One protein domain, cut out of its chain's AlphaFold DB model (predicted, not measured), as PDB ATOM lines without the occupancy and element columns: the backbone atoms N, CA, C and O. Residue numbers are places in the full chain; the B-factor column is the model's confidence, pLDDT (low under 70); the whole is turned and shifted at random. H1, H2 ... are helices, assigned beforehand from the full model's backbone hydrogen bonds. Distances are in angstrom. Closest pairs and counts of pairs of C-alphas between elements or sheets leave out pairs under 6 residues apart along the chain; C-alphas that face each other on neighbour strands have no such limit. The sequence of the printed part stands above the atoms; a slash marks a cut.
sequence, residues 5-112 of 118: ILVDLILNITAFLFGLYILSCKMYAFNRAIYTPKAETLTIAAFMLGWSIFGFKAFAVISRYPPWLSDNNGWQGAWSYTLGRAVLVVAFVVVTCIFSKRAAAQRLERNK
ATOM      1  N   ILE A   5     -76.248  63.208   5.928       85.81
ATOM      2  CA  ILE A   5     -77.201  62.208   6.423       85.81
ATOM      3  C   ILE A   5     -76.612  60.794   6.516       85.81
ATOM      4  O   ILE A   5     -76.955  60.052   7.435       85.81
ATOM      5  N   LEU A   6     -75.689  60.424   5.617       85.44
ATOM      6  CA  LEU A   6     -74.969  59.147   5.699       85.44
ATOM      7  C   LEU A   6     -74.033  59.128   6.907       85.44
ATOM      8  O   LEU A   6     -73.988  58.143   7.641       85.44
ATOM      9  N   VAL A   7     -73.315  60.230   7.133       87.62
ATOM     10  CA  VAL A   7     -72.441  60.378   8.304       87.62
ATOM     11  C   VAL A   7     -73.262  60.326   9.589       87.62
ATOM     12  O   VAL A   7     -72.877  59.626  10.520       87.62
ATOM     13  N   ASP A   8     -74.416  60.999   9.630       87.19
ATOM     14  CA  ASP A   8     -75.317  60.950  10.782       87.19
ATOM     15  C   ASP A   8     -75.796  59.515  11.048       87.19
ATOM     16  O   ASP A   8     -75.708  59.034  12.175       87.19
ATOM     17  N   LEU A   9     -76.217  58.771  10.020       87.19
ATOM     18  CA  LEU A   9     -76.607  57.366  10.175       87.19
ATOM     19  C   LEU A   9     -75.467  56.513  10.765       87.19
ATOM     20  O   LEU A   9     -75.698  55.757  11.709       87.19
ATOM     21  N   ILE A  10     -74.242  56.662  10.255       89.94
ATOM     22  CA  ILE A  10     -73.065  55.937  10.761       89.94
ATOM     23  C   ILE A  10     -72.780  56.305  12.223       89.94
ATOM     24  O   ILE A  10     -72.539  55.417  13.044       89.94
ATOM     25  N   LEU A  11     -72.847  57.592  12.579       90.81
ATOM     26  CA  LEU A  11     -72.673  58.061  13.958       90.81
ATOM     27  C   LEU A  11     -73.732  57.469  14.898       90.81
ATOM     28  O   LEU A  11     -73.394  57.002  15.982       90.81
ATOM     29  N   ASN A  12     -74.995  57.421  14.471       90.12
ATOM     30  CA  ASN A  12     -76.076  56.824  15.255       90.12
ATOM     31  C   ASN A  12     -75.853  55.316  15.476       90.12
ATOM     32  O   ASN A  12     -75.969  54.838  16.605       90.12
ATOM     33  N   ILE A  13     -75.491  54.566  14.426       91.25
ATOM     34  CA  ILE A  13     -75.229  53.119  14.518       91.25
ATOM     35  C   ILE A  13     -74.034  52.845  15.436       91.25
ATOM     36  O   ILE A  13     -74.117  52.003  16.329       91.25
ATOM     37  N   THR A  14     -72.929  53.567  15.250       91.56
ATOM     38  CA  THR A  14     -71.719  53.385  16.063       91.56
ATOM     39  C   THR A  14     -71.954  53.749  17.529       91.56
ATOM     40  O   THR A  14     -71.551  52.986  18.407       91.56
ATOM     41  N   ALA A  15     -72.672  54.840  17.818       90.25
ATOM     42  CA  ALA A  15     -73.047  55.211  19.183       90.25
ATOM     43  C   ALA A  15     -73.960  54.166  19.842       90.25
ATOM     44  O   ALA A  15     -73.763  53.818  21.008       90.25
ATOM     45  N   PHE A  16     -74.923  53.617  19.095       89.31
ATOM     46  CA  PHE A  16     -75.803  52.558  19.584       89.31
ATOM     47  C   PHE A  16     -75.034  51.266  19.902       89.31
ATOM     48  O   PHE A  16     -75.185  50.713  20.993       89.31
ATOM     49  N   LEU A  17     -74.160  50.815  18.993       90.25
ATOM     50  CA  LEU A  17     -73.306  49.640  19.201       90.25
ATOM     51  C   LEU A  17     -72.348  49.828  20.382       90.25
ATOM     52  O   LEU A  17     -72.142  48.903  21.167       90.25
ATOM     53  N   PHE A  18     -71.799  51.031  20.552       89.00
ATOM     54  CA  PHE A  18     -70.963  51.355  21.702       89.00
ATOM     55  C   PHE A  18     -71.752  51.296  23.020       89.00
ATOM     56  O   PHE A  18     -71.280  50.712  23.997       89.00
ATOM     57  N   GLY A  19     -72.978  51.829  23.041       86.06
ATOM     58  CA  GLY A  19     -73.887  51.705  24.183       86.06
ATOM     59  C   GLY A  19     -74.194  50.245  24.533       86.06
ATOM     60  O   GLY A  19     -74.077  49.864  25.700       86.06
ATOM     61  N   LEU A  20     -74.491  49.414  23.526       86.69
ATOM     62  CA  LEU A  20     -74.683  47.968  23.696       86.69
ATOM     63  C   LEU A  20     -73.447  47.298  24.302       86.69
ATOM     64  O   LEU A  20     -73.571  46.560  25.275       86.69
ATOM     65  N   TYR A  21     -72.256  47.586  23.776       86.62
ATOM     66  CA  TYR A  21     -71.005  47.029  24.291       86.62
ATOM     67  C   TYR A  21     -70.793  47.352  25.779       86.62
ATOM     68  O   TYR A  21     -70.473  46.462  26.570       86.62
ATOM     69  N   ILE A  22     -71.013  48.604  26.191       83.12
ATOM     70  CA  ILE A  22     -70.895  49.003  27.601       83.12
ATOM     71  C   ILE A  22     -71.935  48.276  28.460       83.12
ATOM     72  O   ILE A  22     -71.588  47.731  29.509       83.12
ATOM     73  N   LEU A  23     -73.186  48.210  28.006       80.75
ATOM     74  CA  LEU A  23     -74.259  47.536  28.732       80.75
ATOM     75  C   LEU A  23     -73.970  46.032  28.919       80.75
ATOM     76  O   LEU A  23     -74.173  45.500  30.011       80.75
ATOM     77  N   SER A  24     -73.449  45.362  27.887       77.44
ATOM     78  CA  SER A  24     -73.139  43.928  27.905       77.44
ATOM     79  C   SER A  24     -71.864  43.584  28.678       77.44
ATOM     80  O   SER A  24     -71.840  42.601  29.415       77.44
ATOM     81  N   CYS A  25     -70.792  44.368  28.535       72.75
ATOM     82  CA  CYS A  25     -69.478  44.010  29.083       72.75
ATOM     83  C   CYS A  25     -69.132  44.722  30.398       72.75
ATOM     84  O   CYS A  25     -68.243  44.272  31.126       72.75
ATOM     85  N   LYS A  26     -69.774  45.857  30.703       69.38
ATOM     86  CA  LYS A  26     -69.386  46.743  31.814       69.38
ATOM     87  C   LYS A  26     -70.506  47.023  32.818       69.38
ATOM     88  O   LYS A  26     -70.215  47.671  33.821       69.38
ATOM     89  N   MET A  27     -71.725  46.513  32.617       68.00
ATOM     90  CA  MET A  27     -72.849  46.687  33.550       68.00
ATOM     91  C   MET A  27     -73.434  45.358  34.062       68.00
ATOM     92  O   MET A  27     -73.314  44.306  33.436       68.00
ATOM     93  N   TYR A  28     -74.106  45.425  35.217       57.72
ATOM     94  CA  TYR A  28     -74.693  44.304  35.965       57.72
ATOM     95  C   TYR A  28     -75.711  43.511  35.154       57.72
ATOM     96  O   TYR A  28     -75.903  42.325  35.406       57.72
ATOM     97  N   ALA A  29     -76.371  44.176  34.196       56.12
ATOM     98  CA  ALA A  29     -77.461  43.608  33.409       56.12
ATOM     99  C   ALA A  29     -77.081  42.264  32.767       56.12
ATOM    100  O   ALA A  29     -77.918  41.369  32.712       56.12
ATOM    101  N   PHE A  30     -75.815  42.101  32.367       55.06
ATOM    102  CA  PHE A  30     -75.301  40.867  31.768       55.06
ATOM    103  C   PHE A  30     -74.163  40.210  32.558       55.06
ATOM    104  O   PHE A  30     -73.857  39.043  32.325       55.06
ATOM    105  N   ASN A  31     -73.559  40.904  33.529       57.84
ATOM    106  CA  ASN A  31     -72.514  40.332  34.372       57.84
ATOM    107  C   ASN A  31     -72.795  40.592  35.862       57.84
ATOM    108  O   ASN A  31     -72.548  41.677  36.389       57.84
ATOM    109  N   ARG A  32     -73.266  39.550  36.563       57.81
ATOM    110  CA  ARG A  32     -73.622  39.597  37.995       57.81
ATOM    111  C   ARG A  32     -72.449  39.952  38.922       57.81
ATOM    112  O   ARG A  32     -72.675  40.309  40.073       57.81
ATOM    113  N   ALA A  33     -71.205  39.905  38.443       57.81
ATOM    114  CA  ALA A  33     -70.033  40.346  39.202       57.81
ATOM    115  C   ALA A  33     -69.831  41.881  39.180       57.81
ATOM    116  O   ALA A  33     -68.874  42.400  39.762       57.81
ATOM    117  N   ILE A  34     -70.697  42.630  38.484       63.72
ATOM    118  CA  ILE A  34     -70.543  44.069  38.262       63.72
ATOM    119  C   ILE A  34     -71.593  44.884  38.999       63.72
ATOM    120  O   ILE A  34     -72.684  45.066  38.489       63.72
ATOM    121  N   TYR A  35     -71.266  45.486  40.144       63.28
ATOM    122  CA  TYR A  35     -72.167  46.494  40.708       63.28
ATOM    123  C   TYR A  35     -72.257  47.698  39.761       63.28
ATOM    124  O   TYR A  35     -71.236  48.283  39.405       63.28
ATOM    125  N   THR A  36     -73.471  48.033  39.325       65.69
ATOM    126  CA  THR A  36     -73.758  49.255  38.561       65.69
ATOM    127  C   THR A  36     -74.979  49.933  39.171       65.69
ATOM    128  O   THR A  36     -76.016  49.275  39.327       65.69
ATOM    129  N   PRO A  37     -74.890  51.219  39.543       70.44
ATOM    130  CA  PRO A  37     -76.036  51.981  40.015       70.44
ATOM    131  C   PRO A  37     -77.163  51.993  38.974       70.44
ATOM    132  O   PRO A  37     -76.925  52.219  37.788       70.44
ATOM    133  N   LYS A  38     -78.415  51.814  39.418       73.75
ATOM    134  CA  LYS A  38     -79.596  51.805  38.528       73.75
ATOM    135  C   LYS A  38     -79.701  53.077  37.672       73.75
ATOM    136  O   LYS A  38     -80.114  53.001  36.519       73.75
ATOM    137  N   ALA A  39     -79.299  54.221  38.228       76.31
ATOM    138  CA  ALA A  39     -79.300  55.507  37.536       76.31
ATOM    139  C   ALA A  39     -78.352  55.532  36.323       76.31
ATOM    140  O   ALA A  39     -78.700  56.097  35.289       76.31
ATOM    141  N   GLU A  40     -77.191  54.875  36.406       79.25
ATOM    142  CA  GLU A  40     -76.235  54.815  35.294       79.25
ATOM    143  C   GLU A  40     -76.788  53.948  34.160       79.25
ATOM    144  O   GLU A  40     -76.768  54.358  33.000       79.25
ATOM    145  N   THR A  41     -77.370  52.789  34.488       78.69
ATOM    146  CA  THR A  41     -78.002  51.900  33.498       78.69
ATOM    147  C   THR A  41     -79.174  52.578  32.796       78.69
ATOM    148  O   THR A  41     -79.276  52.508  31.572       78.69
ATOM    149  N   LEU A  42     -80.033  53.274  33.550       83.56
ATOM    150  CA  LEU A  42     -81.155  54.028  32.985       83.56
ATOM    151  C   LEU A  42     -80.667  55.130  32.040       83.56
ATOM    152  O   LEU A  42     -81.230  55.310  30.964       83.56
ATOM    153  N   THR A  43     -79.596  55.831  32.418       85.50
ATOM    154  CA  THR A  43     -79.004  56.891  31.595       85.50
ATOM    155  C   THR A  43     -78.500  56.332  30.265       85.50
ATOM    156  O   THR A  43     -78.845  56.855  29.209       85.50
ATOM    157  N   ILE A  44     -77.735  55.235  30.292       86.06
ATOM    158  CA  ILE A  44     -77.219  54.597  29.072       86.06
ATOM    159  C   ILE A  44     -78.368  54.093  28.194       86.06
ATOM    160  O   ILE A  44     -78.363  54.349  26.991       86.06
ATOM    161  N   ALA A  45     -79.383  53.460  28.784       85.62
ATOM    162  CA  ALA A  45     -80.566  53.010  28.057       85.62
ATOM    163  C   ALA A  45     -81.328  54.176  27.398       85.62
ATOM    164  O   ALA A  45     -81.713  54.077  26.233       85.62
ATOM    165  N   ALA A  46     -81.498  55.302  28.101       87.88
ATOM    166  CA  ALA A  46     -82.139  56.498  27.558       87.88
ATOM    167  C   ALA A  46     -81.352  57.081  26.373       87.88
ATOM    168  O   ALA A  46     -81.939  57.398  25.337       87.88
ATOM    169  N   PHE A  47     -80.023  57.159  26.485       87.62
ATOM    170  CA  PHE A  47     -79.171  57.581  25.372       87.62
ATOM    171  C   PHE A  47     -79.274  56.629  24.180       87.62
ATOM    172  O   PHE A  47     -79.415  57.092  23.052       87.62
ATOM    173  N   MET A  48     -79.256  55.314  24.411       88.94
ATOM    174  CA  MET A  48     -79.401  54.322  23.345       88.94
ATOM    175  C   MET A  48     -80.741  54.444  22.618       88.94
ATOM    176  O   MET A  48     -80.759  54.439  21.392       88.94
ATOM    177  N   LEU A  49     -81.848  54.618  23.347       90.12
ATOM    178  CA  LEU A  49     -83.157  54.879  22.741       90.12
ATOM    179  C   LEU A  49     -83.147  56.166  21.907       90.12
ATOM    180  O   LEU A  49     -83.675  56.180  20.797       90.12
ATOM    181  N   GLY A  50     -82.499  57.224  22.405       88.81
ATOM    182  CA  GLY A  50     -82.299  58.463  21.657       88.81
ATOM    183  C   GLY A  50     -81.571  58.227  20.331       88.81
ATOM    184  O   GLY A  50     -82.081  58.603  19.275       88.81
ATOM    185  N   TRP A  51     -80.420  57.549  20.370       90.56
ATOM    186  CA  TRP A  51     -79.640  57.208  19.175       90.56
ATOM    187  C   TRP A  51     -80.421  56.322  18.195       90.56
ATOM    188  O   TRP A  51     -80.359  56.554  16.988       90.56
ATOM    189  N   SER A  52     -81.237  55.383  18.684       87.75
ATOM    190  CA  SER A  52     -82.118  54.568  17.836       87.75
ATOM    191  C   SER A  52     -83.176  55.397  17.108       87.75
ATOM    192  O   SER A  52     -83.409  55.181  15.920       87.75
ATOM    193  N   ILE A  53     -83.805  56.370  17.779       89.62
ATOM    194  CA  ILE A  53     -84.806  57.250  17.153       89.62
ATOM    195  C   ILE A  53     -84.162  58.091  16.044       89.62
ATOM    196  O   ILE A  53     -84.727  58.223  14.956       89.62
ATOM    197  N   PHE A  54     -82.981  58.656  16.300       87.25
ATOM    198  CA  PHE A  54     -82.261  59.453  15.305       87.25
ATOM    199  C   PHE A  54     -81.773  58.599  14.131       87.25
ATOM    200  O   PHE A  54     -81.989  58.981  12.980       87.25
ATOM    201  N   GLY A  55     -81.240  57.405  14.404       87.31
ATOM    202  CA  GLY A  55     -80.869  56.433  13.377       87.31
ATOM    203  C   GLY A  55     -82.056  56.012  12.509       87.31
ATOM    204  O   GLY A  55     -81.940  56.000  11.286       87.31
ATOM    205  N   PHE A  56     -83.226  55.753  13.107       88.75
ATOM    206  CA  PHE A  56     -84.435  55.394  12.361       88.75
ATOM    207  C   PHE A  56     -84.911  56.533  11.453       88.75
ATOM    208  O   PHE A  56     -85.275  56.292  10.304       88.75
ATOM    209  N   LYS A  57     -84.857  57.786  11.928       86.06
ATOM    210  CA  LYS A  57     -85.158  58.958  11.092       86.06
ATOM    211  C   LYS A  57     -84.194  59.074   9.912       86.06
ATOM    212  O   LYS A  57     -84.652  59.257   8.787       86.06
ATOM    213  N   ALA A  58     -82.890  58.937  10.150       86.25
ATOM    214  CA  ALA A  58     -81.890  58.987   9.087       86.25
ATOM    215  C   ALA A  58     -82.096  57.858   8.063       86.25
ATOM    216  O   ALA A  58     -82.111  58.106   6.859       86.25
ATOM    217  N   PHE A  59     -82.355  56.639   8.538       86.50
ATOM    218  CA  PHE A  59     -82.639  55.485   7.689       86.50
ATOM    219  C   PHE A  59     -83.915  55.669   6.854       86.50
ATOM    220  O   PHE A  59     -83.905  55.392   5.659       86.50
ATOM    221  N   ALA A  60     -84.994  56.189   7.448       86.50
ATOM    222  CA  ALA A  60     -86.255  56.451   6.751       86.50
ATOM    223  C   ALA A  60     -86.128  57.526   5.658       86.50
ATOM    224  O   ALA A  60     -86.807  57.456   4.635       86.50
ATOM    225  N   VAL A  61     -85.267  58.526   5.861       83.50
ATOM    226  CA  VAL A  61     -84.959  59.520   4.823       83.50
ATOM    227  C   VAL A  61     -84.157  58.875   3.699       83.50
ATOM    228  O   VAL A  61     -84.521  59.031   2.537       83.50
ATOM    229  N   ILE A  62     -83.106  58.123   4.032       85.81
ATOM    230  CA  ILE A  62     -82.234  57.464   3.049       85.81
ATOM    231  C   ILE A  62     -83.004  56.436   2.214       85.81
ATOM    232  O   ILE A  62     -82.754  56.316   1.019       85.81
ATOM    233  N   SER A  63     -83.957  55.712   2.805       85.19
ATOM    234  CA  SER A  63     -84.764  54.734   2.071       85.19
ATOM    235  C   SER A  63     -85.733  55.378   1.078       85.19
ATOM    236  O   SER A  63     -86.034  54.774   0.052       85.19
ATOM    237  N   ARG A  64     -86.202  56.603   1.351       82.38
ATOM    238  CA  ARG A  64     -87.068  57.373   0.440       82.38
ATOM    239  C   ARG A  64     -86.283  58.164  -0.600       82.38
ATOM    240  O   ARG A  64     -86.720  58.261  -1.741       82.38
ATOM    241  N   TYR A  65     -85.143  58.718  -0.205       82.19
ATOM    242  CA  TYR A  65     -84.299  59.572  -1.034       82.19
ATOM    243  C   TYR A  65     -82.840  59.116  -0.922       82.19
ATOM    244  O   TYR A  65     -82.041  59.752  -0.229       82.19
ATOM    245  N   PRO A  66     -82.477  57.990  -1.561       80.94
ATOM    246  CA  PRO A  66     -81.119  57.466  -1.510       80.94
ATOM    247  C   PRO A  66     -80.102  58.492  -2.047       80.94
ATOM    248  O   PRO A  66     -80.187  58.878  -3.218       80.94
ATOM    249  N   PRO A  67     -79.118  58.917  -1.229       74.88
ATOM    250  CA  PRO A  67     -78.169  59.982  -1.573       74.88
ATOM    251  C   PRO A  67     -77.124  59.588  -2.628       74.88
ATOM    252  O   PRO A  67     -76.315  60.417  -3.032       74.88
ATOM    253  N   TRP A  68     -77.097  58.321  -3.048       78.50
ATOM    254  CA  TRP A  68     -76.201  57.810  -4.091       78.50
ATOM    255  C   TRP A  68     -76.824  57.818  -5.495       78.50
ATOM    256  O   TRP A  68     -76.125  57.506  -6.455       78.50
ATOM    257  N   LEU A  69     -78.107  58.171  -5.634       77.88
ATOM    258  CA  LEU A  69     -78.744  58.405  -6.934       77.88
ATOM    259  C   LEU A  69     -78.640  59.898  -7.278       77.88
ATOM    260  O   LEU A  69     -78.985  60.736  -6.445       77.88
ATOM    261  N   SER A  70     -78.150  60.231  -8.480       59.47
ATOM    262  CA  SER A  70     -77.793  61.613  -8.856       59.47
ATOM    263  C   SER A  70     -78.971  62.588  -8.890       59.47
ATOM    264  O   SER A  70     -78.750  63.785  -8.749       59.47
ATOM    265  N   ASP A  71     -80.203  62.086  -9.010       61.88
ATOM    266  CA  ASP A  71     -81.403  62.907  -9.236       61.88
ATOM    267  C   ASP A  71     -82.269  63.088  -7.978       61.88
ATOM    268  O   ASP A  71     -83.440  63.468  -8.050       61.88
ATOM    269  N   ASN A  72     -81.713  62.824  -6.792       64.56
ATOM    270  CA  ASN A  72     -82.447  62.983  -5.539       64.56
ATOM    271  C   ASN A  72     -82.287  64.382  -4.927       64.56
ATOM    272  O   ASN A  72     -81.356  64.652  -4.165       64.56
ATOM    273  N   ASN A  73     -83.295  65.227  -5.164       61.47
ATOM    274  CA  ASN A  73     -83.487  66.534  -4.514       61.47
ATOM    275  C   ASN A  73     -84.053  66.435  -3.078       61.47
ATOM    276  O   ASN A  73     -84.544  67.420  -2.524       61.47
ATOM    277  N   GLY A  74     -84.037  65.244  -2.474       65.25
ATOM    278  CA  GLY A  74     -84.475  65.035  -1.095       65.25
ATOM    279  C   GLY A  74     -83.552  65.712  -0.078       65.25
ATOM    280  O   GLY A  74     -82.422  66.091  -0.380       65.25
ATOM    281  N   TRP A  75     -84.017  65.855   1.165       67.81
ATOM    282  CA  TRP A  75     -83.205  66.422   2.245       67.81
ATOM    283  C   TRP A  75     -81.971  65.542   2.521       67.81
ATOM    284  O   TRP A  75     -82.095  64.432   3.033       67.81
ATOM    285  N   GLN A  76     -80.774  66.047   2.205       71.88
ATOM    286  CA  GLN A  76     -79.499  65.322   2.360       71.88
ATOM    287  C   GLN A  76     -78.802  65.573   3.712       71.88
ATOM    288  O   GLN A  76     -77.693  65.088   3.953       71.88
ATOM    289  N   GLY A  77     -79.458  66.316   4.606       72.69
ATOM    290  CA  GLY A  77     -78.895  66.740   5.884       72.69
ATOM    291  C   GLY A  77     -78.138  68.068   5.811       72.69
ATOM    292  O   GLY A  77     -77.802  68.563   4.738       72.69
ATOM    293  N   ALA A  78     -77.865  68.643   6.981       84.31
ATOM    294  CA  ALA A  78     -77.032  69.833   7.138       84.31
ATOM    295  C   ALA A  78     -75.784  69.483   7.952       84.31
ATOM    296  O   ALA A  78     -75.885  68.850   9.003       84.31
ATOM    297  N   TRP A  79     -74.610  69.935   7.507       84.31
ATOM    298  CA  TRP A  79     -73.346  69.664   8.202       84.31
ATOM    299  C   TRP A  79     -73.315  70.206   9.633       84.31
ATOM    300  O   TRP A  79     -72.755  69.557  10.510       84.31
ATOM    301  N   SER A  80     -73.962  71.344   9.899       84.88
ATOM    302  CA  SER A  80     -74.092  71.900  11.252       84.88
ATOM    303  C   SER A  80     -74.834  70.954  12.200       84.88
ATOM    304  O   SER A  80     -74.416  70.757  13.341       84.88
ATOM    305  N   TYR A  81     -75.896  70.310  11.713       82.56
ATOM    306  CA  TYR A  81     -76.645  69.310  12.467       82.56
ATOM    307  C   TYR A  81     -75.800  68.050  12.719       82.56
ATOM    308  O   TYR A  81     -75.704  67.597  13.860       82.56
ATOM    309  N   THR A  82     -75.122  67.530  11.690       86.50
ATOM    310  CA  THR A  82     -74.230  66.361  11.811       86.50
ATOM    311  C   THR A  82     -73.055  66.627  12.763       86.50
ATOM    312  O   THR A  82     -72.703  65.764  13.566       86.50
ATOM    313  N   LEU A  83     -72.478  67.832  12.746       86.75
ATOM    314  CA  LEU A  83     -71.429  68.238  13.689       86.75
ATOM    315  C   LEU A  83     -71.945  68.269  15.131       86.75
ATOM    316  O   LEU A  83     -71.294  67.728  16.023       86.75
ATOM    317  N   GLY A  84     -73.140  68.824  15.362       87.75
ATOM    318  CA  GLY A  84     -73.779  68.787  16.681       87.75
ATOM    319  C   GLY A  84     -73.979  67.355  17.192       87.75
ATOM    320  O   GLY A  84     -73.743  67.065  18.364       87.75
ATOM    321  N   ARG A  85     -74.334  66.425  16.298       86.94
ATOM    322  CA  ARG A  85     -74.462  64.995  16.615       86.94
ATOM    323  C   ARG A  85     -73.130  64.349  16.957       86.94
ATOM    324  O   ARG A  85     -73.067  63.621  17.941       86.94
ATOM    325  N   ALA A  86     -72.068  64.657  16.219       88.19
ATOM    326  CA  ALA A  86     -70.730  64.170  16.532       88.19
ATOM    327  C   ALA A  86     -70.286  64.604  17.941       88.19
ATOM    328  O   ALA A  86     -69.802  63.781  18.716       88.19
ATOM    329  N   VAL A  87     -70.538  65.863  18.321       91.44
ATOM    330  CA  VAL A  87     -70.261  66.359  19.681       91.44
ATOM    331  C   VAL A  87     -71.075  65.596  20.731       91.44
ATOM    332  O   VAL A  87     -70.533  65.211  21.767       91.44
ATOM    333  N   LEU A  88     -72.352  65.308  20.459       90.00
ATOM    334  CA  LEU A  88     -73.183  64.494  21.352       90.00
ATOM    335  C   LEU A  88     -72.674  63.050  21.487       90.00
ATOM    336  O   LEU A  88     -72.727  62.500  22.585       90.00
ATOM    337  N   VAL A  89     -72.151  62.441  20.415       89.75
ATOM    338  CA  VAL A  89     -71.508  61.114  20.484       89.75
ATOM    339  C   VAL A  89     -70.283  61.172  21.391       89.75
ATOM    340  O   VAL A  89     -70.143  60.335  22.280       89.75
ATOM    341  N   VAL A  90     -69.426  62.183  21.227       91.69
ATOM    342  CA  VAL A  90     -68.252  62.373  22.093       91.69
ATOM    343  C   VAL A  90     -68.678  62.540  23.553       91.69
ATOM    344  O   VAL A  90     -68.139  61.864  24.429       91.69
ATOM    345  N   ALA A  91     -69.692  63.366  23.825       90.00
ATOM    346  CA  ALA A  91     -70.234  63.535  25.171       90.00
ATOM    347  C   ALA A  91     -70.759  62.209  25.748       90.00
ATOM    348  O   ALA A  91     -70.461  61.873  26.894       90.00
ATOM    349  N   PHE A  92     -71.474  61.413  24.947       88.44
ATOM    350  CA  PHE A  92     -71.957  60.092  25.347       88.44
ATOM    351  C   PHE A  92     -70.807  59.132  25.697       88.44
ATOM    352  O   PHE A  92     -70.852  58.468  26.737       88.44
ATOM    353  N   VAL A  93     -69.741  59.100  24.894       88.75
ATOM    354  CA  VAL A  93     -68.536  58.291  25.161       88.75
ATOM    355  C   VAL A  93     -67.844  58.729  26.455       88.75
ATOM    356  O   VAL A  93     -67.441  57.891  27.261       88.75
ATOM    357  N   VAL A  94     -67.739  60.035  26.706       89.75
ATOM    358  CA  VAL A  94     -67.128  60.559  27.936       89.75
ATOM    359  C   VAL A  94     -67.958  60.180  29.164       89.75
ATOM    360  O   VAL A  94     -67.414  59.653  30.135       89.75
ATOM    361  N   VAL A  95     -69.277  60.386  29.120       88.38
ATOM    362  CA  VAL A  95     -70.192  60.073  30.230       88.38
ATOM    363  C   VAL A  95     -70.156  58.582  30.577       88.38
ATOM    364  O   VAL A  95     -69.989  58.214  31.740       88.38
ATOM    365  N   THR A  96     -70.232  57.712  29.572       84.62
ATOM    366  CA  THR A  96     -70.171  56.250  29.760       84.62
ATOM    367  C   THR A  96     -68.816  55.777  30.297       84.62
ATOM    368  O   THR A  96     -68.769  54.886  31.153       84.62
ATOM    369  N   CYS A  97     -67.708  56.398  29.878       83.75
ATOM    370  CA  CYS A  97     -66.383  56.147  30.451       83.75
ATOM    371  C   CYS A  97     -66.307  56.547  31.933       83.75
ATOM    372  O   CYS A  97     -65.753  55.800  32.744       83.75
ATOM    373  N   ILE A  98     -66.869  57.702  32.303       86.31
ATOM    374  CA  ILE A  98     -66.903  58.176  33.695       86.31
ATOM    375  C   ILE A  98     -67.703  57.207  34.570       86.31
ATOM    376  O   ILE A  98     -67.212  56.800  35.625       86.31
ATOM    377  N   PHE A  99     -68.889  56.786  34.123       83.12
ATOM    378  CA  PHE A  99     -69.706  55.793  34.831       83.12
ATOM    379  C   PHE A  99     -68.963  54.468  35.001       83.12
ATOM    380  O   PHE A  99     -68.865  53.944  36.108       83.12
ATOM    381  N   SER A 100     -68.301  53.986  33.947       76.56
ATOM    382  CA  SER A 100     -67.499  52.759  34.018       76.56
ATOM    383  C   SER A 100     -66.378  52.841  35.067       76.56
ATOM    384  O   SER A 100     -66.139  51.871  35.790       76.56
ATOM    385  N   LYS A 101     -65.701  53.994  35.188       80.50
ATOM    386  CA  LYS A 101     -64.668  54.217  36.216       80.50
ATOM    387  C   LYS A 101     -65.259  54.285  37.626       80.50
ATOM    388  O   LYS A 101     -64.702  53.673  38.536       80.50
ATOM    389  N   ARG A 102     -66.383  54.984  37.813       79.06
ATOM    390  CA  ARG A 102     -67.076  55.078  39.112       79.06
ATOM    391  C   ARG A 102     -67.561  53.713  39.592       79.06
ATOM    392  O   ARG A 102     -67.291  53.340  40.730       79.06
ATOM    393  N   ALA A 103     -68.174  52.935  38.705       72.62
ATOM    394  CA  ALA A 103     -68.592  51.571  38.999       72.62
ATOM    395  C   ALA A 103     -67.401  50.671  39.381       72.62
ATOM    396  O   ALA A 103     -67.525  49.825  40.263       72.62
ATOM    397  N   ALA A 104     -66.227  50.844  38.757       72.50
ATOM    398  CA  ALA A 104     -65.017  50.112  39.141       72.50
ATOM    399  C   ALA A 104     -64.496  50.513  40.535       72.50
ATOM    400  O   ALA A 104     -64.149  49.634  41.323       72.50
ATOM    401  N   ALA A 105     -64.494  51.810  40.861       77.88
ATOM    402  CA  ALA A 105     -64.074  52.312  42.171       77.88
ATOM    403  C   ALA A 105     -64.973  51.787  43.306       77.88
ATOM    404  O   ALA A 105     -64.471  51.219  44.274       77.88
ATOM    405  N   GLN A 106     -66.297  51.849  43.135       74.00
ATOM    406  CA  GLN A 106     -67.255  51.350  44.131       74.00
ATOM    407  C   GLN A 106     -67.124  49.843  44.392       74.00
ATOM    408  O   GLN A 106     -67.378  49.374  45.500       74.00
ATOM    409  N   ARG A 107     -66.717  49.051  43.392       69.94
ATOM    410  CA  ARG A 107     -66.441  47.619  43.597       69.94
ATOM    411  C   ARG A 107     -65.211  47.383  44.462       69.94
ATOM    412  O   ARG A 107     -65.225  46.449  45.257       69.94
ATOM    413  N   LEU A 108     -64.156  48.179  44.281       74.25
ATOM    414  CA  LEU A 108     -62.940  48.066  45.089       74.25
ATOM    415  C   LEU A 108     -63.247  48.351  46.560       74.25
ATOM    416  O   LEU A 108     -62.808  47.592  47.418       74.25
ATOM    417  N   GLU A 109     -64.050  49.379  46.838       77.19
ATOM    418  CA  GLU A 109     -64.516  49.700  48.194       77.19
ATOM    419  C   GLU A 109     -65.350  48.556  48.786       77.19
ATOM    420  O   GLU A 109     -64.996  48.013  49.829       77.19
ATOM    421  N   ARG A 110     -66.366  48.065  48.061       71.81
ATOM    422  CA  ARG A 110     -67.201  46.940  48.528       71.81
ATOM    423  C   ARG A 110     -66.426  45.649  48.792       71.81
ATOM    424  O   ARG A 110     -66.822  44.860  49.645       71.81
ATOM    425  N   ASN A 111     -65.379  45.378  48.015       71.00
ATOM    426  CA  ASN A 111     -64.547  44.192  48.209       71.00
ATOM    427  C   ASN A 111     -63.642  44.327  49.438       71.00
ATOM    428  O   ASN A 111     -63.435  43.327  50.121       71.00
ATOM    429  N   LYS A 112     -63.156  45.538  49.746       71.88
ATOM    430  CA  LYS A 112     -62.436  45.813  50.999       71.88
ATOM    431  C   LYS A 112     -63.346  45.616  52.210       71.88
ATOM    432  O   LYS A 112     -62.963  44.901  53.129       71.88
TER     433      LYS A 112
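Overview. This is residues 5 to 112 of the 118 residues of an uncharacterized protein of Psychrobacter sp. JB193 (UniProt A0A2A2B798). Three long helices make a loose, rod-shaped up-and-down bundle, with the longest helix, H3, running beside the hairpin of H1 and H2. The loop of residues 65 to 78 lies at one end of the rod, and the last turns of H3 reach the other end. The printed part has 108 residues with three named helices, in the order H1, H2, H3, and no named strand; the class is all helix. The whole is loose, with a radius of gyration of the C-alphas of 17.4 A, and the C-alphas span 65 by 24 by 18 A.

Along the chain. H3, the longest helix, is residues 79 to 112, 34 residues and 50.2 A from first to last C-alpha; it begins with C-alpha 79 at (-73.346, 69.664, 8.202) and ends with C-alpha 112 at (-62.436, 45.813, 50.999). H1 is residues 5 to 26, 30.7 A long, and begins with C-alpha 5 at (-77.201, 62.208, 6.423). H2 is residues 38 to 64 and is 39.2 A long.

Arrangement. H1, H2 and H3 form a bundle that goes up and down, each helix running against the one before it in the chain. H3 and H1 touch, and their closest C-alphas, those of Thr 82 and Asp 8, are 5.6 A apart. They run the same way at a shallow tilt of 5 degrees. H1 and H2 form a helical hairpin and touch with 29 pairs of C-alphas within 8 A, the closest being those of Asn 12 and Gly 55, 5.2 A apart. They run opposite ways at a shallow tilt of 28 degrees. H2 and H3, also a helical hairpin, only just touch, with 3 pairs of C-alphas within 8 A. H2 touches H3 with residues 40 to 47 alone, and H3 touches H2 with residues 92 to 99 alone; their closest C-alphas are those of Glu 40 and Phe 99, 6.6 A apart. These two run opposite ways at a shallow tilt of 25 degrees. In H1, H2 and H3 every O i to N i+4 pair is within hydrogen-bond range.

Size, cuts and confidence. The two C-alphas farthest apart are those of Asp 71 and Lys 112, 65.4 A. The printed part runs from 5 to 112 and has no cut. The links H1 to H2, of 11 residues, and H2 to H3, of 14 residues, are both long. The mean pLDDT of the printed part is 80.3, and the model's confidence is under 70 at residues 26 to 36, residues 70 to 75 and residue 107.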